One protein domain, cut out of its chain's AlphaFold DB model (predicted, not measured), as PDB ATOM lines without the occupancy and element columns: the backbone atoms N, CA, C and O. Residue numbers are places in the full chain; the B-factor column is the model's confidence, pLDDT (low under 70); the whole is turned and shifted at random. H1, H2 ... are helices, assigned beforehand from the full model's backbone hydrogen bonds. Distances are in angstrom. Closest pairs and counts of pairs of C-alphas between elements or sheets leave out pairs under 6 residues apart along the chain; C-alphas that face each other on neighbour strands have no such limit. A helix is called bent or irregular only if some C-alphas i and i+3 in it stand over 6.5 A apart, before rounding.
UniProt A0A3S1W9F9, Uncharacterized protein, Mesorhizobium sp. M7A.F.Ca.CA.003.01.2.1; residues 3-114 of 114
ATOM      1  N   LYS A   3      39.981   3.784  14.602       60.47
ATOM      2  CA  LYS A   3      40.562   4.878  15.398       60.47
ATOM      3  C   LYS A   3      41.281   4.295  16.614       60.47
ATOM      4  O   LYS A   3      40.634   3.934  17.599       60.47
ATOM      5  N   GLY A   4      42.612   4.222  16.537       81.75
ATOM      6  CA  GLY A   4      43.422   3.477  17.507       81.75
ATOM      7  C   GLY A   4      43.007   2.007  17.506       81.75
ATOM      8  O   GLY A   4      42.844   1.422  16.439       81.75
ATOM      9  N   ASP A   5      42.714   1.465  18.684       80.44
ATOM     10  CA  ASP A   5      42.274   0.071  18.853       80.44
ATOM     11  C   ASP A   5      40.768  -0.139  18.599       80.44
ATOM     12  O   ASP A   5      40.239  -1.233  18.781       80.44
ATOM     13  N   ASN A   6      40.045   0.903  18.175       57.50
ATOM     14  CA  ASN A   6      38.609   0.820  17.925       57.50
ATOM     15  C   ASN A   6      38.323   0.588  16.443       57.50
ATOM     16  O   ASN A   6      38.512   1.491  15.621       57.50
ATOM     17  N   LEU A   7      37.780  -0.583  16.119       69.94
ATOM     18  CA  LEU A   7      37.207  -0.891  14.811       69.94
ATOM     19  C   LEU A   7      35.688  -0.679  14.840       69.94
ATOM     20  O   LEU A   7      34.984  -1.251  15.667       69.94
ATOM     21  N   ARG A   8      35.174   0.123  13.903       69.44
ATOM     22  CA  ARG A   8      33.739   0.251  13.610       69.44
ATOM     23  C   ARG A   8      33.470  -0.194  12.182       69.44
ATOM     24  O   ARG A   8      34.076   0.345  11.248       69.44
ATOM     25  N   ILE A   9      32.572  -1.155  12.020       66.31
ATOM     26  CA  ILE A   9      32.104  -1.638  10.721       66.31
ATOM     27  C   ILE A   9      30.721  -1.035  10.491       66.31
ATOM     28  O   ILE A   9      29.862  -1.118  11.363       66.31
ATOM     29  N   PHE A  10      30.543  -0.403   9.335       63.94
ATOM     30  CA  PHE A  10      29.263   0.114   8.875       63.94
ATOM     31  C   PHE A  10      28.978  -0.548   7.535       63.94
ATOM     32  O   PHE A  10      29.765  -0.386   6.601       63.94
ATOM     33  N   ASP A  11      27.891  -1.302   7.460       66.00
ATOM     34  CA  ASP A  11      27.401  -1.855   6.206       66.00
ATOM     35  C   ASP A  11      26.251  -0.968   5.719       66.00
ATOM     36  O   ASP A  11      25.164  -0.968   6.297       66.00
ATOM     37  N   HIS A  12      26.534  -0.121   4.729       58.56
ATOM     38  CA  HIS A  12      25.556   0.825   4.188       58.56
ATOM     39  C   HIS A  12      24.652   0.181   3.130       58.56
ATOM     40  O   HIS A  12      23.504   0.602   2.992       58.56
ATOM     41  N   GLU A  13      25.138  -0.870   2.460       58.59
ATOM     42  CA  GLU A  13      24.382  -1.665   1.484       58.59
ATOM     43  C   GLU A  13      23.200  -2.364   2.169       58.59
ATOM     44  O   GLU A  13      22.093  -2.414   1.642       58.59
ATOM     45  N   LEU A  14      23.385  -2.826   3.408       60.25
ATOM     46  CA  LEU A  14      22.318  -3.474   4.174       60.25
ATOM     47  C   LEU A  14      21.400  -2.487   4.918       60.25
ATOM     48  O   LEU A  14      20.274  -2.846   5.264       60.25
ATOM     49  N   ALA A  15      21.857  -1.256   5.169       65.94
ATOM     50  CA  ALA A  15      21.135  -0.285   5.996       65.94
ATOM     51  C   ALA A  15      20.147   0.599   5.216       65.94
ATOM     52  O   ALA A  15      19.100   0.945   5.762       65.94
ATOM     53  N   PHE A  16      20.453   0.968   3.965       71.56
ATOM     54  CA  PHE A  16      19.685   1.987   3.226       71.56
ATOM     55  C   PHE A  16      19.154   1.544   1.855       71.56
ATOM     56  O   PHE A  16      18.494   2.330   1.182       71.56
ATOM     57  N   MET A  17      19.353   0.287   1.445       70.12
ATOM     58  CA  MET A  17      18.897  -0.237   0.144       70.12
ATOM     59  C   MET A  17      17.379  -0.542   0.097       70.12
ATOM     60  O   MET A  17      16.924  -1.474  -0.562       70.12
ATOM     61  N   THR A  18      16.562   0.240   0.809       73.50
ATOM     62  CA  THR A  18      15.126  -0.015   1.019       73.50
ATOM     63  C   THR A  18      14.304   0.087  -0.266       73.50
ATOM     64  O   THR A  18      13.419  -0.732  -0.494       73.50
ATOM     65  N   GLU A  19      14.615   1.050  -1.137       72.25
ATOM     66  CA  GLU A  19      13.853   1.320  -2.368       72.25
ATOM     67  C   GLU A  19      14.222   0.400  -3.543       72.25
ATOM     68  O   GLU A  19      13.484   0.316  -4.522       72.25
ATOM     69  N   GLN A  20      15.344  -0.318  -3.454       69.75
ATOM     70  CA  GLN A  20      15.798  -1.253  -4.494       69.75
ATOM     71  C   GLN A  20      15.358  -2.700  -4.215       69.75
ATOM     72  O   GLN A  20      15.455  -3.567  -5.085       69.75
ATOM     73  N   LEU A  21      14.849  -2.970  -3.010       73.44
ATOM     74  CA  LEU A  21      14.385  -4.284  -2.581       73.44
ATOM     75  C   LEU A  21      12.879  -4.434  -2.838       73.44
ATOM     76  O   LEU A  21      12.035  -3.866  -2.145       73.44
ATOM     77  N   LEU A  22      12.529  -5.260  -3.826       75.81
ATOM     78  CA  LEU A  22      11.142  -5.667  -4.064       75.81
ATOM     79  C   LEU A  22      10.560  -6.319  -2.804       75.81
ATOM     80  O   LEU A  22      11.141  -7.252  -2.250       75.81
ATOM     81  N   PHE A  23       9.388  -5.839  -2.379       83.69
ATOM     82  CA  PHE A  23       8.708  -6.271  -1.151       83.69
ATOM     83  C   PHE A  23       9.513  -6.028   0.132       83.69
ATOM     84  O   PHE A  23       9.350  -6.772   1.105       83.69
ATOM     85  N   TRP A  24      10.364  -4.994   0.143       87.25
ATOM     86  CA  TRP A  24      11.052  -4.567   1.355       87.25
ATOM     87  C   TRP A  24      10.068  -4.412   2.518       87.25
ATOM     88  O   TRP A  24       8.967  -3.871   2.375       87.25
ATOM     89  N   LYS A  25      10.485  -4.907   3.682       90.00
ATOM     90  CA  LYS A  25       9.749  -4.793   4.936       90.00
ATOM     91  C   LYS A  25      10.625  -4.085   5.960       90.00
ATOM     92  O   LYS A  25      11.818  -4.388   6.022       90.00
ATOM     93  N   PRO A  26      10.051  -3.212   6.802       92.00
ATOM     94  CA  PRO A  26      10.833  -2.558   7.832       92.00
ATOM     95  C   PRO A  26      11.437  -3.561   8.819       92.00
ATOM     96  O   PRO A  26      10.767  -4.536   9.180       92.00
ATOM     97  N   PRO A  27      12.665  -3.319   9.307       91.38
ATOM     98  CA  PRO A  27      13.379  -4.245  10.185       91.38
ATOM     99  C   PRO A  27      12.726  -4.412  11.563       91.38
ATOM    100  O   PRO A  27      13.041  -5.363  12.265       91.38
ATOM    101  N   TRP A  28      11.792  -3.530  11.933       95.50
ATOM    102  CA  TRP A  28      10.974  -3.632  13.145       95.50
ATOM    103  C   TRP A  28       9.643  -4.374  12.954       95.50
ATOM    104  O   TRP A  28       8.827  -4.433  13.872       95.50
ATOM    105  N   THR A  29       9.385  -4.920  11.765       95.69
ATOM    106  CA  THR A  29       8.191  -5.735  11.496       95.69
ATOM    107  C   THR A  29       8.536  -7.216  11.506       95.69
ATOM    108  O   THR A  29       9.634  -7.601  11.106       95.69
ATOM    109  N   LEU A  30       7.588  -8.066  11.918       95.12
ATOM    110  CA  LEU A  30       7.800  -9.514  11.933       95.12
ATOM    111  C   LEU A  30       8.216 -10.016  10.545       95.12
ATOM    112  O   LEU A  30       7.498  -9.863   9.552       95.12
ATOM    113  N   GLY A  31       9.375 -10.662  10.494       92.75
ATOM    114  CA  GLY A  31       9.958 -11.170   9.265       92.75
ATOM    115  C   GLY A  31      10.784 -10.155   8.470       92.75
ATOM    116  O   GLY A  31      11.387 -10.566   7.475       92.75
ATOM    117  N   GLY A  32      10.849  -8.887   8.885       90.75
ATOM    118  CA  GLY A  32      11.596  -7.815   8.221       90.75
ATOM    119  C   GLY A  32      13.102  -8.061   8.140       90.75
ATOM    120  O   GLY A  32      13.743  -7.618   7.191       90.75
ATOM    121  N   LEU A  33      13.658  -8.858   9.061       90.69
ATOM    122  CA  LEU A  33      15.068  -9.269   9.043       90.69
ATOM    123  C   LEU A  33      15.278 -10.741   8.662       90.69
ATOM    124  O   LEU A  33      16.361 -11.284   8.860       90.69
ATOM    125  N   SER A  34      14.280 -11.420   8.084       90.56
ATOM    126  CA  SER A  34      14.398 -12.856   7.749       90.56
ATOM    127  C   SER A  34      15.564 -13.180   6.824       90.56
ATOM    128  O   SER A  34      16.170 -14.241   6.959       90.56
ATOM    129  N   TRP A  35      15.900 -12.266   5.913       86.56
ATOM    130  CA  TRP A  35      17.022 -12.429   4.992       86.56
ATOM    131  C   TRP A  35      18.370 -12.513   5.728       86.56
ATOM    132  O   TRP A  35      19.235 -13.268   5.300       86.56
ATOM    133  N   VAL A  36      18.522 -11.835   6.876       87.56
ATOM    134  CA  VAL A  36      19.737 -11.881   7.713       87.56
ATOM    135  C   VAL A  36      19.980 -13.296   8.240       87.56
ATOM    136  O   VAL A  36      21.121 -13.730   8.363       87.56
ATOM    137  N   GLY A  37      18.909 -14.041   8.528       87.62
ATOM    138  CA  GLY A  37      18.985 -15.410   9.040       87.62
ATOM    139  C   GLY A  37      19.333 -16.475   8.000       87.62
ATOM    140  O   GLY A  37      19.538 -17.632   8.372       87.62
ATOM    141  N   VAL A  38      19.399 -16.122   6.712       89.19
ATOM    142  CA  VAL A  38      19.811 -17.054   5.657       89.19
ATOM    143  C   VAL A  38      21.299 -17.394   5.845       89.19
ATOM    144  O   VAL A  38      22.113 -16.485   6.027       89.19
ATOM    145  N   PRO A  39      21.699 -18.681   5.810       86.38
ATOM    146  CA  PRO A  39      23.103 -19.061   5.946       86.38
ATOM    147  C   PRO A  39      23.998 -18.315   4.950       86.38
ATOM    148  O   PRO A  39      23.771 -18.366   3.745       86.38
ATOM    149  N   GLY A  40      25.013 -17.618   5.463       84.25
ATOM    150  CA  GLY A  40      25.946 -16.831   4.653       84.25
ATOM    151  C   GLY A  40      25.481 -15.414   4.293       84.25
ATOM    152  O   GLY A  40      26.283 -14.666   3.747       84.25
ATOM    153  N   ALA A  41      24.250 -15.009   4.630       83.50
ATOM    154  CA  ALA A  41      23.753 -13.661   4.324       83.50
ATOM    155  C   ALA A  41      24.380 -12.561   5.190       83.50
ATOM    156  O   ALA A  41      24.477 -11.419   4.756       83.50
ATOM    157  N   HIS A  42      24.823 -12.893   6.407       85.75
ATOM    158  CA  HIS A  42      25.518 -11.946   7.270       85.75
ATOM    159  C   HIS A  42      26.620 -12.628   8.084       85.75
ATOM    160  O   HIS A  42      26.389 -13.629   8.771       85.75
ATOM    161  N   ILE A  43      27.825 -12.056   8.046       85.31
ATOM    162  CA  ILE A  43      29.052 -12.665   8.588       85.31
ATOM    163  C   ILE A  43      28.979 -12.972  10.091       85.31
ATOM    164  O   ILE A  43      29.553 -13.957  10.550       85.31
ATOM    165  N   PHE A  44      28.248 -12.163  10.866       86.56
ATOM    166  CA  PHE A  44      28.165 -12.326  12.323       86.56
ATOM    167  C   PHE A  44      27.078 -13.297  12.788       86.56
ATOM    168  O   PHE A  44      27.133 -13.744  13.931       86.56
ATOM    169  N   VAL A  45      26.121 -13.675  11.933       89.81
ATOM    170  CA  VAL A  45      24.995 -14.526  12.356       89.81
ATOM    171  C   VAL A  45      25.490 -15.888  12.818       89.81
ATOM    172  O   VAL A  45      25.131 -16.325  13.905       89.81
ATOM    173  N   GLY A  46      26.389 -16.526  12.062       90.25
ATOM    174  CA  GLY A  46      26.956 -17.818  12.457       90.25
ATOM    175  C   GLY A  46      27.713 -17.771  13.789       90.25
ATOM    176  O   GLY A  46      27.683 -18.735  14.545       90.25
ATOM    177  N   GLY A  47      28.357 -16.640  14.097       89.44
ATOM    178  CA  GLY A  47      29.096 -16.454  15.343       89.44
ATOM    179  C   GLY A  47      28.213 -16.136  16.550       89.44
ATOM    180  O   GLY A  47      28.579 -16.501  17.662       89.44
ATOM    181  N   LEU A  48      27.075 -15.471  16.346       91.44
ATOM    182  CA  LEU A  48      26.185 -15.002  17.415       91.44
ATOM    183  C   LEU A  48      24.984 -15.920  17.665       91.44
ATOM    184  O   LEU A  48      24.367 -15.826  18.724       91.44
ATOM    185  N   LYS A  49      24.648 -16.805  16.723       93.06
ATOM    186  CA  LYS A  49      23.493 -17.695  16.851       93.06
ATOM    187  C   LYS A  49      23.599 -18.584  18.094       93.06
ATOM    188  O   LYS A  49      24.642 -19.186  18.351       93.06
ATOM    189  N   GLY A  50      22.513 -18.655  18.858       93.56
ATOM    190  CA  GLY A  50      22.413 -19.398  20.113       93.56
ATOM    191  C   GLY A  50      23.167 -18.776  21.291       93.56
ATOM    192  O   GLY A  50      23.211 -19.391  22.355       93.56
ATOM    193  N   ARG A  51      23.775 -17.592  21.135       92.94
ATOM    194  CA  ARG A  51      24.459 -16.897  22.232       92.94
ATOM    195  C   ARG A  51      23.516 -15.964  22.971       92.94
ATOM    196  O   ARG A  51      22.629 -15.359  22.375       92.94
ATOM    197  N   ASP A  52      23.785 -15.810  24.261       91.69
ATOM    198  CA  ASP A  52      23.199 -14.734  25.043       91.69
ATOM    199  C   ASP A  52      23.928 -13.429  24.702       91.69
ATOM    200  O   ASP A  52      25.138 -13.303  24.905       91.69
ATOM    201  N   VAL A  53      23.209 -12.505  24.074       91.50
ATOM    202  CA  VAL A  53      23.731 -11.216  23.619       91.50
ATOM    203  C   VAL A  53      23.008 -10.140  24.407       91.50
ATOM    204  O   VAL A  53      21.781 -10.062  24.371       91.50
ATOM    205  N   ASP A  54      23.777  -9.300  25.090       92.19
ATOM    206  CA  ASP A  54      23.250  -8.119  25.762       92.19
ATOM    207  C   ASP A  54      22.978  -7.008  24.731       92.19
ATOM    208  O   ASP A  54      23.876  -6.568  24.007       92.19
ATOM    209  N   TYR A  55      21.718  -6.570  24.657       93.81
ATOM    210  CA  TYR A  55      21.262  -5.514  23.751       93.81
ATOM    211  C   TYR A  55      21.019  -4.182  24.465       93.81
ATOM    212  O   TYR A  55      20.656  -3.212  23.797       93.81
ATOM    213  N   ASP A  56      21.207  -4.099  25.782       94.94
ATOM    214  CA  ASP A  56      20.803  -2.939  26.580       94.94
ATOM    215  C   ASP A  56      21.571  -1.690  26.161       94.94
ATOM    216  O   ASP A  56      20.973  -0.643  25.915       94.94
ATOM    217  N   LEU A  57      22.884  -1.821  25.953       92.06
ATOM    218  CA  LEU A  57      23.697  -0.721  25.441       92.06
ATOM    219  C   LEU A  57      23.244  -0.279  24.042       92.06
ATOM    220  O   LEU A  57      23.259   0.911  23.744       92.06
ATOM    221  N   ILE A  58      22.850  -1.210  23.169       92.19
ATOM    222  CA  ILE A  58      22.377  -0.871  21.819       92.19
ATOM    223  C   ILE A  58      21.056  -0.109  21.923       92.19
ATOM    224  O   ILE A  58      20.918   0.956  21.321       92.19
ATOM    225  N   LYS A  59      20.114  -0.622  22.718       96.38
ATOM    226  CA  LYS A  59      18.816   0.009  22.955       96.38
ATOM    227  C   LYS A  59      18.979   1.418  23.515       96.38
ATOM    228  O   LYS A  59      18.422   2.352  22.950       96.38
ATOM    229  N   ASP A  60      19.770   1.574  24.573       96.25
ATOM    230  CA  ASP A  60      20.016   2.864  25.222       96.25
ATOM    231  C   ASP A  60      20.582   3.895  24.237       96.25
ATOM    232  O   ASP A  60      20.099   5.023  24.150       96.25
ATOM    233  N   ARG A  61      21.555   3.494  23.409       94.81
ATOM    234  CA  ARG A  61      22.145   4.383  22.399       94.81
ATOM    235  C   ARG A  61      21.130   4.858  21.372       94.81
ATOM    236  O   ARG A  61      21.189   6.022  20.995       94.81
ATOM    237  N   TRP A  62      20.235   3.982  20.927       96.44
ATOM    238  CA  TRP A  62      19.179   4.343  19.988       96.44
ATOM    239  C   TRP A  62      18.143   5.256  20.634       96.44
ATOM    240  O   TRP A  62      17.891   6.329  20.102       96.44
ATOM    241  N   VAL A  63      17.602   4.888  21.799       96.25
ATOM    242  CA  VAL A  63      16.580   5.682  22.509       96.25
ATOM    243  C   VAL A  63      17.070   7.103  22.808       96.25
ATOM    244  O   VAL A  63      16.289   8.047  22.738       96.25
ATOM    245  N   ASN A  64      18.366   7.273  23.075       96.44
ATOM    246  CA  ASN A  64      18.968   8.575  23.360       96.44
ATOM    247  C   ASN A  64      19.379   9.384  22.108       96.44
ATOM    248  O   ASN A  64      19.992  10.444  22.246       96.44
ATOM    249  N   LEU A  65      19.072   8.930  20.883       96.25
ATOM    250  CA  LEU A  65      19.274   9.736  19.672       96.25
ATOM    251  C   LEU A  65      18.210  10.836  19.582       96.25
ATOM    252  O   LEU A  65      17.057  10.569  19.246       96.25
ATOM    253  N   SER A  66      18.602  12.086  19.831       97.25
ATOM    254  CA  SER A  66      17.690  13.225  19.703       97.25
ATOM    255  C   SER A  66      17.408  13.586  18.239       97.25
ATOM    256  O   SER A  66      18.181  13.255  17.333       97.25
ATOM    257  N   ASP A  67      16.303  14.292  18.001       96.69
ATOM    258  CA  ASP A  67      15.961  14.781  16.662       96.69
ATOM    259  C   ASP A  67      17.004  15.776  16.138       96.69
ATOM    260  O   ASP A  67      17.318  15.762  14.949       96.69
ATOM    261  N   GLU A  68      17.603  16.585  17.014       96.12
ATOM    262  CA  GLU A  68      18.679  17.514  16.661       96.12
ATOM    263  C   GLU A  68      19.928  16.766  16.186       96.12
ATOM    264  O   GLU A  68      20.546  17.156  15.194       96.12
ATOM    265  N   VAL A  69      20.285  15.662  16.857       95.50
ATOM    266  CA  VAL A  69      21.408  14.813  16.439       95.50
ATOM    267  C   VAL A  69      21.131  14.219  15.062       95.50
ATOM    268  O   VAL A  69      21.992  14.303  14.188       95.50
ATOM    269  N   ILE A  70      19.935  13.677  14.827       95.25
ATOM    270  CA  ILE A  70      19.593  13.100  13.520       95.25
ATOM    271  C   ILE A  70      19.576  14.183  12.432       95.25
ATOM    272  O   ILE A  70      20.126  13.970  11.354       95.25
ATOM    273  N   ALA A  71      19.015  15.362  12.707       93.19
ATOM    274  CA  ALA A  71      19.011  16.478  11.763       93.19
ATOM    275  C   ALA A  71      20.432  16.943  11.408       93.19
ATOM    276  O   ALA A  71      20.702  17.280  10.255       93.19
ATOM    277  N   SER A  72      21.369  16.897  12.364       94.62
ATOM    278  CA  SER A  72      22.766  17.267  12.113       94.62
ATOM    279  C   SER A  72      23.444  16.392  11.054       94.62
ATOM    280  O   SER A  72      24.347  16.863  10.367       94.62
ATOM    281  N   TYR A  73      22.984  15.156  10.834       92.81
ATOM    282  CA  TYR A  73      23.560  14.278   9.813       92.81
ATOM    283  C   TYR A  73      23.372  14.819   8.393       92.81
ATOM    284  O   TYR A  73      24.230  14.582   7.549       92.81
ATOM    285  N   GLN A  74      22.320  15.603   8.134       91.94
ATOM    286  CA  GLN A  74      22.153  16.296   6.852       91.94
ATOM    287  C   GLN A  74      23.305  17.268   6.581       91.94
ATOM    288  O   GLN A  74      23.786  17.359   5.460       91.94
ATOM    289  N   THR A  75      23.777  17.959   7.621       90.00
ATOM    290  CA  THR A  75      24.874  18.935   7.516       90.00
ATOM    291  C   THR A  75      26.248  18.290   7.343       90.00
ATOM    292  O   THR A  75      27.209  18.974   7.015       90.00
ATOM    293  N   ALA A  76      26.346  16.975   7.559       90.62
ATOM    294  CA  ALA A  76      27.560  16.206   7.319       90.62
ATOM    295  C   ALA A  76      27.676  15.710   5.865       90.62
ATOM    296  O   ALA A  76      28.703  15.130   5.507       90.62
ATOM    297  N   VAL A  77      26.636  15.898   5.044       89.38
ATOM    298  CA  VAL A  77      26.652  15.529   3.626       89.38
ATOM    299  C   VAL A  77      27.481  16.565   2.856       89.38
ATOM    300  O   VAL A  77      27.189  17.754   2.980       89.38
ATOM    301  N   PRO A  78      28.505  16.153   2.086       90.06
ATOM    302  CA  PRO A  78      29.331  17.086   1.324       90.06
ATOM    303  C   PRO A  78      28.533  17.824   0.243       90.06
ATOM    304  O   PRO A  78      27.675  17.227  -0.411       90.06
ATOM    305  N   ASP A  79      28.865  19.094   0.002       88.50
ATOM    306  CA  ASP A  79      28.209  19.927  -1.018       88.50
ATOM    307  C   ASP A  79      28.347  19.333  -2.432       88.50
ATOM    308  O   ASP A  79      27.487  19.519  -3.293       88.50
ATOM    309  N   GLU A  80      29.409  18.562  -2.682       91.44
ATOM    310  CA  GLU A  80      29.650  17.863  -3.945       91.44
ATOM    311  C   GLU A  80      28.582  16.804  -4.260       91.44
ATOM    312  O   GLU A  80      28.508  16.326  -5.391       91.44
ATOM    313  N   TRP A  81      27.755  16.424  -3.282       89.75
ATOM    314  CA  TRP A  81      26.632  15.497  -3.443       89.75
ATOM    315  C   TRP A  81      25.306  16.232  -3.688       89.75
ATOM    316  O   TRP A  81      24.231  15.709  -3.375       89.75
ATOM    317  N   ALA A  82      25.367  17.443  -4.244       80.81
ATOM    318  CA  ALA A  82      24.201  18.210  -4.668       80.81
ATOM    319  C   ALA A  82      23.221  17.350  -5.495       80.81
ATOM    320  O   ALA A  82      23.628  16.618  -6.400       80.81
ATOM    321  N   GLY A  83      21.921  17.428  -5.183       87.25
ATOM    322  CA  GLY A  83      20.882  16.585  -5.793       87.25
ATOM    323  C   GLY A  83      20.555  15.299  -5.018       87.25
ATOM    324  O   GLY A  83      19.645  14.565  -5.407       87.25
ATOM    325  N   SER A  84      21.269  15.006  -3.926       88.31
ATOM    326  CA  SER A  84      21.003  13.849  -3.056       88.31
ATOM    327  C   SER A  84      19.978  14.122  -1.946       88.31
ATOM    328  O   SER A  84      19.720  13.242  -1.124       88.31
ATOM    329  N   GLU A  85      19.342  15.298  -1.913       90.31
ATOM    330  CA  GLU A  85      18.507  15.752  -0.792       90.31
ATOM    331  C   GLU A  85      17.358  14.783  -0.495       90.31
ATOM    332  O   GLU A  85      17.050  14.512   0.666       90.31
ATOM    333  N   ALA A  86      16.745  14.216  -1.537       89.69
ATOM    334  CA  ALA A  86      15.682  13.228  -1.384       89.69
ATOM    335  C   ALA A  86      16.183  11.942  -0.702       89.69
ATOM    336  O   ALA A  86      15.551  11.461   0.238       89.69
ATOM    337  N   ALA A  87      17.340  11.427  -1.131       88.12
ATOM    338  CA  ALA A  87      17.950  10.234  -0.549       88.12
ATOM    339  C   ALA A  87      18.384  10.480   0.904       88.12
ATOM    340  O   ALA A  87      18.146   9.643   1.775       88.12
ATOM    341  N   VAL A  88      18.942  11.660   1.190       90.81
ATOM    342  CA  VAL A  88      19.299  12.077   2.551       90.81
ATOM    343  C   VAL A  88      18.051  12.127   3.430       90.81
ATOM    344  O   VAL A  88      18.022  11.492   4.481       90.81
ATOM    345  N   HIS A  89      16.978  12.795   3.001       91.94
ATOM    346  CA  HIS A  89      15.734  12.839   3.772       91.94
ATOM    347  C   HIS A  89      15.134  11.447   4.015       91.94
ATOM    348  O   HIS A  89      14.668  11.180   5.126       91.94
ATOM    349  N   ALA A  90      15.171  10.554   3.022       90.62
ATOM    350  CA  ALA A  90      14.710   9.175   3.167       90.62
ATOM    351  C   ALA A  90      15.547   8.399   4.199       90.62
ATOM    352  O   ALA A  90      14.982   7.753   5.083       90.62
ATOM    353  N   ALA A  91      16.877   8.531   4.160       90.94
ATOM    354  CA  ALA A  91      17.774   7.918   5.138       90.94
ATOM    355  C   ALA A  91      17.530   8.450   6.561       90.94
ATOM    356  O   ALA A  91      17.410   7.669   7.504       90.94
ATOM    357  N   LEU A  92      17.377   9.768   6.733       93.50
ATOM    358  CA  LEU A  92      17.084  10.376   8.039       93.50
ATOM    359  C   LEU A  92      15.711   9.979   8.576       93.50
ATOM    360  O   LEU A  92      15.528   9.849   9.787       93.50
ATOM    361  N   LYS A  93      14.728   9.801   7.690       93.88
ATOM    362  CA  LYS A  93      13.434   9.239   8.067       93.88
ATOM    363  C   LYS A  93      13.598   7.797   8.544       93.88
ATOM    364  O   LYS A  93      13.124   7.486   9.626       93.88
ATOM    365  N   LEU A  94      14.325   6.954   7.808       93.06
ATOM    366  CA  LEU A  94      14.555   5.562   8.199       93.06
ATOM    367  C   LEU A  94      15.265   5.446   9.556       93.06
ATOM    368  O   LEU A  94      14.896   4.597  10.359       93.06
ATOM    369  N   ILE A  95      16.245   6.312   9.836       93.94
ATOM    370  CA  ILE A  95      16.925   6.365  11.140       93.94
ATOM    371  C   ILE A  95      15.934   6.737  12.253       93.94
ATOM    372  O   ILE A  95      15.937   6.090  13.297       93.94
ATOM    373  N   ARG A  96      15.072   7.743  12.041       96.50
ATOM    374  CA  ARG A  96      14.024   8.115  13.011       96.50
ATOM    375  C   ARG A  96      13.039   6.979  13.241       96.50
ATOM    376  O   ARG A  96      12.817   6.595  14.381       96.50
ATOM    377  N   ASP A  97      12.529   6.387  12.168       95.94
ATOM    378  CA  ASP A  97      11.575   5.288  12.260       95.94
ATOM    379  C   ASP A  97      12.205   4.079  12.982       95.94
ATOM    380  O   ASP A  97      11.572   3.478  13.847       95.94
ATOM    381  N   ALA A  98      13.474   3.752  12.704       95.44
ATOM    382  CA  ALA A  98      14.195   2.685  13.397       95.44
ATOM    383  C   ALA A  98      14.423   2.989  14.885       95.44
ATOM    384  O   ALA A  98      14.269   2.088  15.708       95.44
ATOM    385  N   ARG A  99      14.751   4.240  15.243       97.31
ATOM    386  CA  ARG A  99      14.839   4.692  16.641       97.31
ATOM    387  C   ARG A  99      13.508   4.488  17.354       97.31
ATOM    388  O   ARG A  99      13.467   3.860  18.408       97.31
ATOM    389  N   ASP A 100      12.437   5.003  16.763       97.88
ATOM    390  CA  ASP A 100      11.102   5.000  17.359       97.88
ATOM    391  C   ASP A 100      10.534   3.571  17.461       97.88
ATOM    392  O   ASP A 100       9.666   3.297  18.287       97.88
ATOM    393  N   ASN A 101      11.074   2.635  16.670       97.69
ATOM    394  CA  ASN A 101      10.721   1.216  16.670       97.69
ATOM    395  C   ASN A 101      11.887   0.300  17.096       97.69
ATOM    396  O   ASN A 101      11.940  -0.867  16.688       97.69
ATOM    397  N   ILE A 102      12.832   0.793  17.907       97.62
ATOM    398  CA  ILE A 102      14.060   0.045  18.227       97.62
ATOM    399  C   ILE A 102      13.773  -1.306  18.886       97.62
ATOM    400  O   ILE A 102      14.445  -2.290  18.585       97.62
ATOM    401  N   ASP A 103      12.740  -1.389  19.722       97.31
ATOM    402  CA  ASP A 103      12.343  -2.648  20.355       97.31
ATOM    403  C   ASP A 103      11.954  -3.711  19.322       97.31
ATOM    404  O   ASP A 103      12.438  -4.840  19.393       97.31
ATOM    405  N   GLY A 104      11.190  -3.330  18.292       97.00
ATOM    406  CA  GLY A 104      10.840  -4.232  17.194       97.00
ATOM    407  C   GLY A 104      12.061  -4.672  16.384       97.00
ATOM    408  O   GLY A 104      12.159  -5.838  16.001       97.00
ATOM    409  N   CYS A 105      13.025  -3.770  16.159       96.00
ATOM    410  CA  CYS A 105      14.287  -4.130  15.502       96.00
ATOM    411  C   CYS A 105      15.055  -5.184  16.317       96.00
ATOM    412  O   CYS A 105      15.539  -6.173  15.765       96.00
ATOM    413  N   LEU A 106      15.163  -4.985  17.634       96.06
ATOM    414  CA  LEU A 106      15.866  -5.904  18.531       96.06
ATOM    415  C   LEU A 106      15.151  -7.255  18.642       96.06
ATOM    416  O   LEU A 106      15.814  -8.289  18.694       96.06
ATOM    417  N   ASP A 107      13.821  -7.274  18.625       96.31
ATOM    418  CA  ASP A 107      13.041  -8.511  18.637       96.31
ATOM    419  C   ASP A 107      13.243  -9.345  17.372       96.31
ATOM    420  O   ASP A 107      13.417 -10.565  17.461       96.31
ATOM    421  N   GLU A 108      13.308  -8.710  16.202       95.75
ATOM    422  CA  GLU A 108      13.660  -9.400  14.962       95.75
ATOM    423  C   GLU A 108      15.091  -9.951  15.013       95.75
ATOM    424  O   GLU A 108      15.297 -11.121  14.691       95.75
ATOM    425  N   VAL A 109      16.076  -9.182  15.494       94.19
ATOM    426  CA  VAL A 109      17.455  -9.681  15.668       94.19
ATOM    427  C   VAL A 109      17.492 -10.880  16.621       94.19
ATOM    428  O   VAL A 109      18.079 -11.910  16.284       94.19
ATOM    429  N   ARG A 110      16.804 -10.808  17.769       95.00
ATOM    430  CA  ARG A 110      16.674 -11.936  18.706       95.00
ATOM    431  C   ARG A 110      16.049 -13.150  18.034       95.00
ATOM    432  O   ARG A 110      16.522 -14.262  18.237       95.00
ATOM    433  N   ARG A 111      14.999 -12.968  17.230       95.25
ATOM    434  CA  ARG A 111      14.347 -14.059  16.491       95.25
ATOM    435  C   ARG A 111      15.308 -14.738  15.516       95.25
ATOM    436  O   ARG A 111      15.254 -15.956  15.385       95.25
ATOM    437  N   ILE A 112      16.167 -13.971  14.847       94.19
ATOM    438  CA  ILE A 112      17.160 -14.488  13.895       94.19
ATOM    439  C   ILE A 112      18.307 -15.226  14.591       94.19
ATOM    440  O   ILE A 112      18.795 -16.227  14.064       94.19
ATOM    441  N   LEU A 113      18.738 -14.736  15.754       93.44
ATOM    442  CA  LEU A 113      19.869 -15.293  16.499       93.44
ATOM    443  C   LEU A 113      19.490 -16.438  17.451       93.44
ATOM    444  O   LEU A 113      20.392 -17.049  18.019       93.44
ATOM    445  N   LYS A 114      18.200 -16.744  17.614       87.38
ATOM    446  CA  LYS A 114      17.735 -17.963  18.296       87.38
ATOM    447  C   LYS A 114      18.129 -19.254  17.570       87.38
ATOM    448  O   LYS A 114      18.495 -19.222  16.371       87.38
TER     449      LYS A 114
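Overview. This is residues 3 to 114 of the 114 residues of an uncharacterized protein of Mesorhizobium sp. M7A.F.Ca.CA.003.01.2.1 (UniProt A0A3S1W9F9). Two helices joined nearly end to end, H6 and H7, make a wide L, with H5 folded back beside H6 as a helical hairpin and H4 packed at the corner. Short H2 and H3 sit at the far end of H7, irregular H1 lies near H6, and residues 3 to 13 and 78 to 84 stick out. The 112 printed residues hold seven named helices, H1 to H7 in chain order, and no named strand: all helix. The whole is only just compact, close to loose, with a radius of gyration of the C-alphas of 15.5 A and spans of 45 by 37 by 27 A.

Arrangement. Start at H6, residues 85 to 100. H5, residues 67 to 75, touches it at Ile 70 and Leu 92, the closest C-alphas, 6.6 A apart, at a shallow tilt of 24 degrees, opposite ways. H7, residues 102 to 113, is close to H6 but not clearly touching, about perpendicular at 79 degrees; the closest C-alphas, Ala 98 and Cys 105, are 7.1 A apart. H4, residues 56 to 63, touches residues 102 to 106 of H7; the closest C-alphas, Lys 59 and Ile 102, are 6.7 A apart. Residues 112 to 113 of H7 touch H2, residues 34 to 37, where the closest C-alphas, Gly 37 and Ile 112, are 5.3 A apart. They only just touch H3, residues 45 to 48, with 3 pairs of C-alphas within 8 A, the closest being Leu 48 and Leu 113 at 6.4 A. H1, residues 12 to 19, is close to H6 but not clearly touching; the closest C-alphas, Phe 16 and Ala 91, are 6.5 A apart. In H4, H6 and H7 every O i to N i+4 pair is within hydrogen-bond range; H5 has 2 of 5 and 6 of 6 O i to N i+3, H1 1 of 4 and 1 of 5, and H2 and H3 are too short for an i+4 pair.

Along the chain. Find C-alpha 85 at (18.507, 15.752, -0.792); from there H6 runs 22.4 A to C-alpha 100. H7 runs 16.5 A, ending at (19.869, -15.293, 16.499), C-alpha 113. H5 and H1 each measure 13.4 A and H4 10.4 A; H1 is irregular, C-alphas 16 and 19 being 8.1 A apart.

Size, cuts and confidence. Look to Gly 50 and Ala 82 for the two C-alphas farthest apart, 45.1 A. The printed part has no cut, and the link from H1 to H2, 14 residues, is long. Check the B-factor column at residue 3, residues 6 to 15 and residue 20, where pLDDT is under 70.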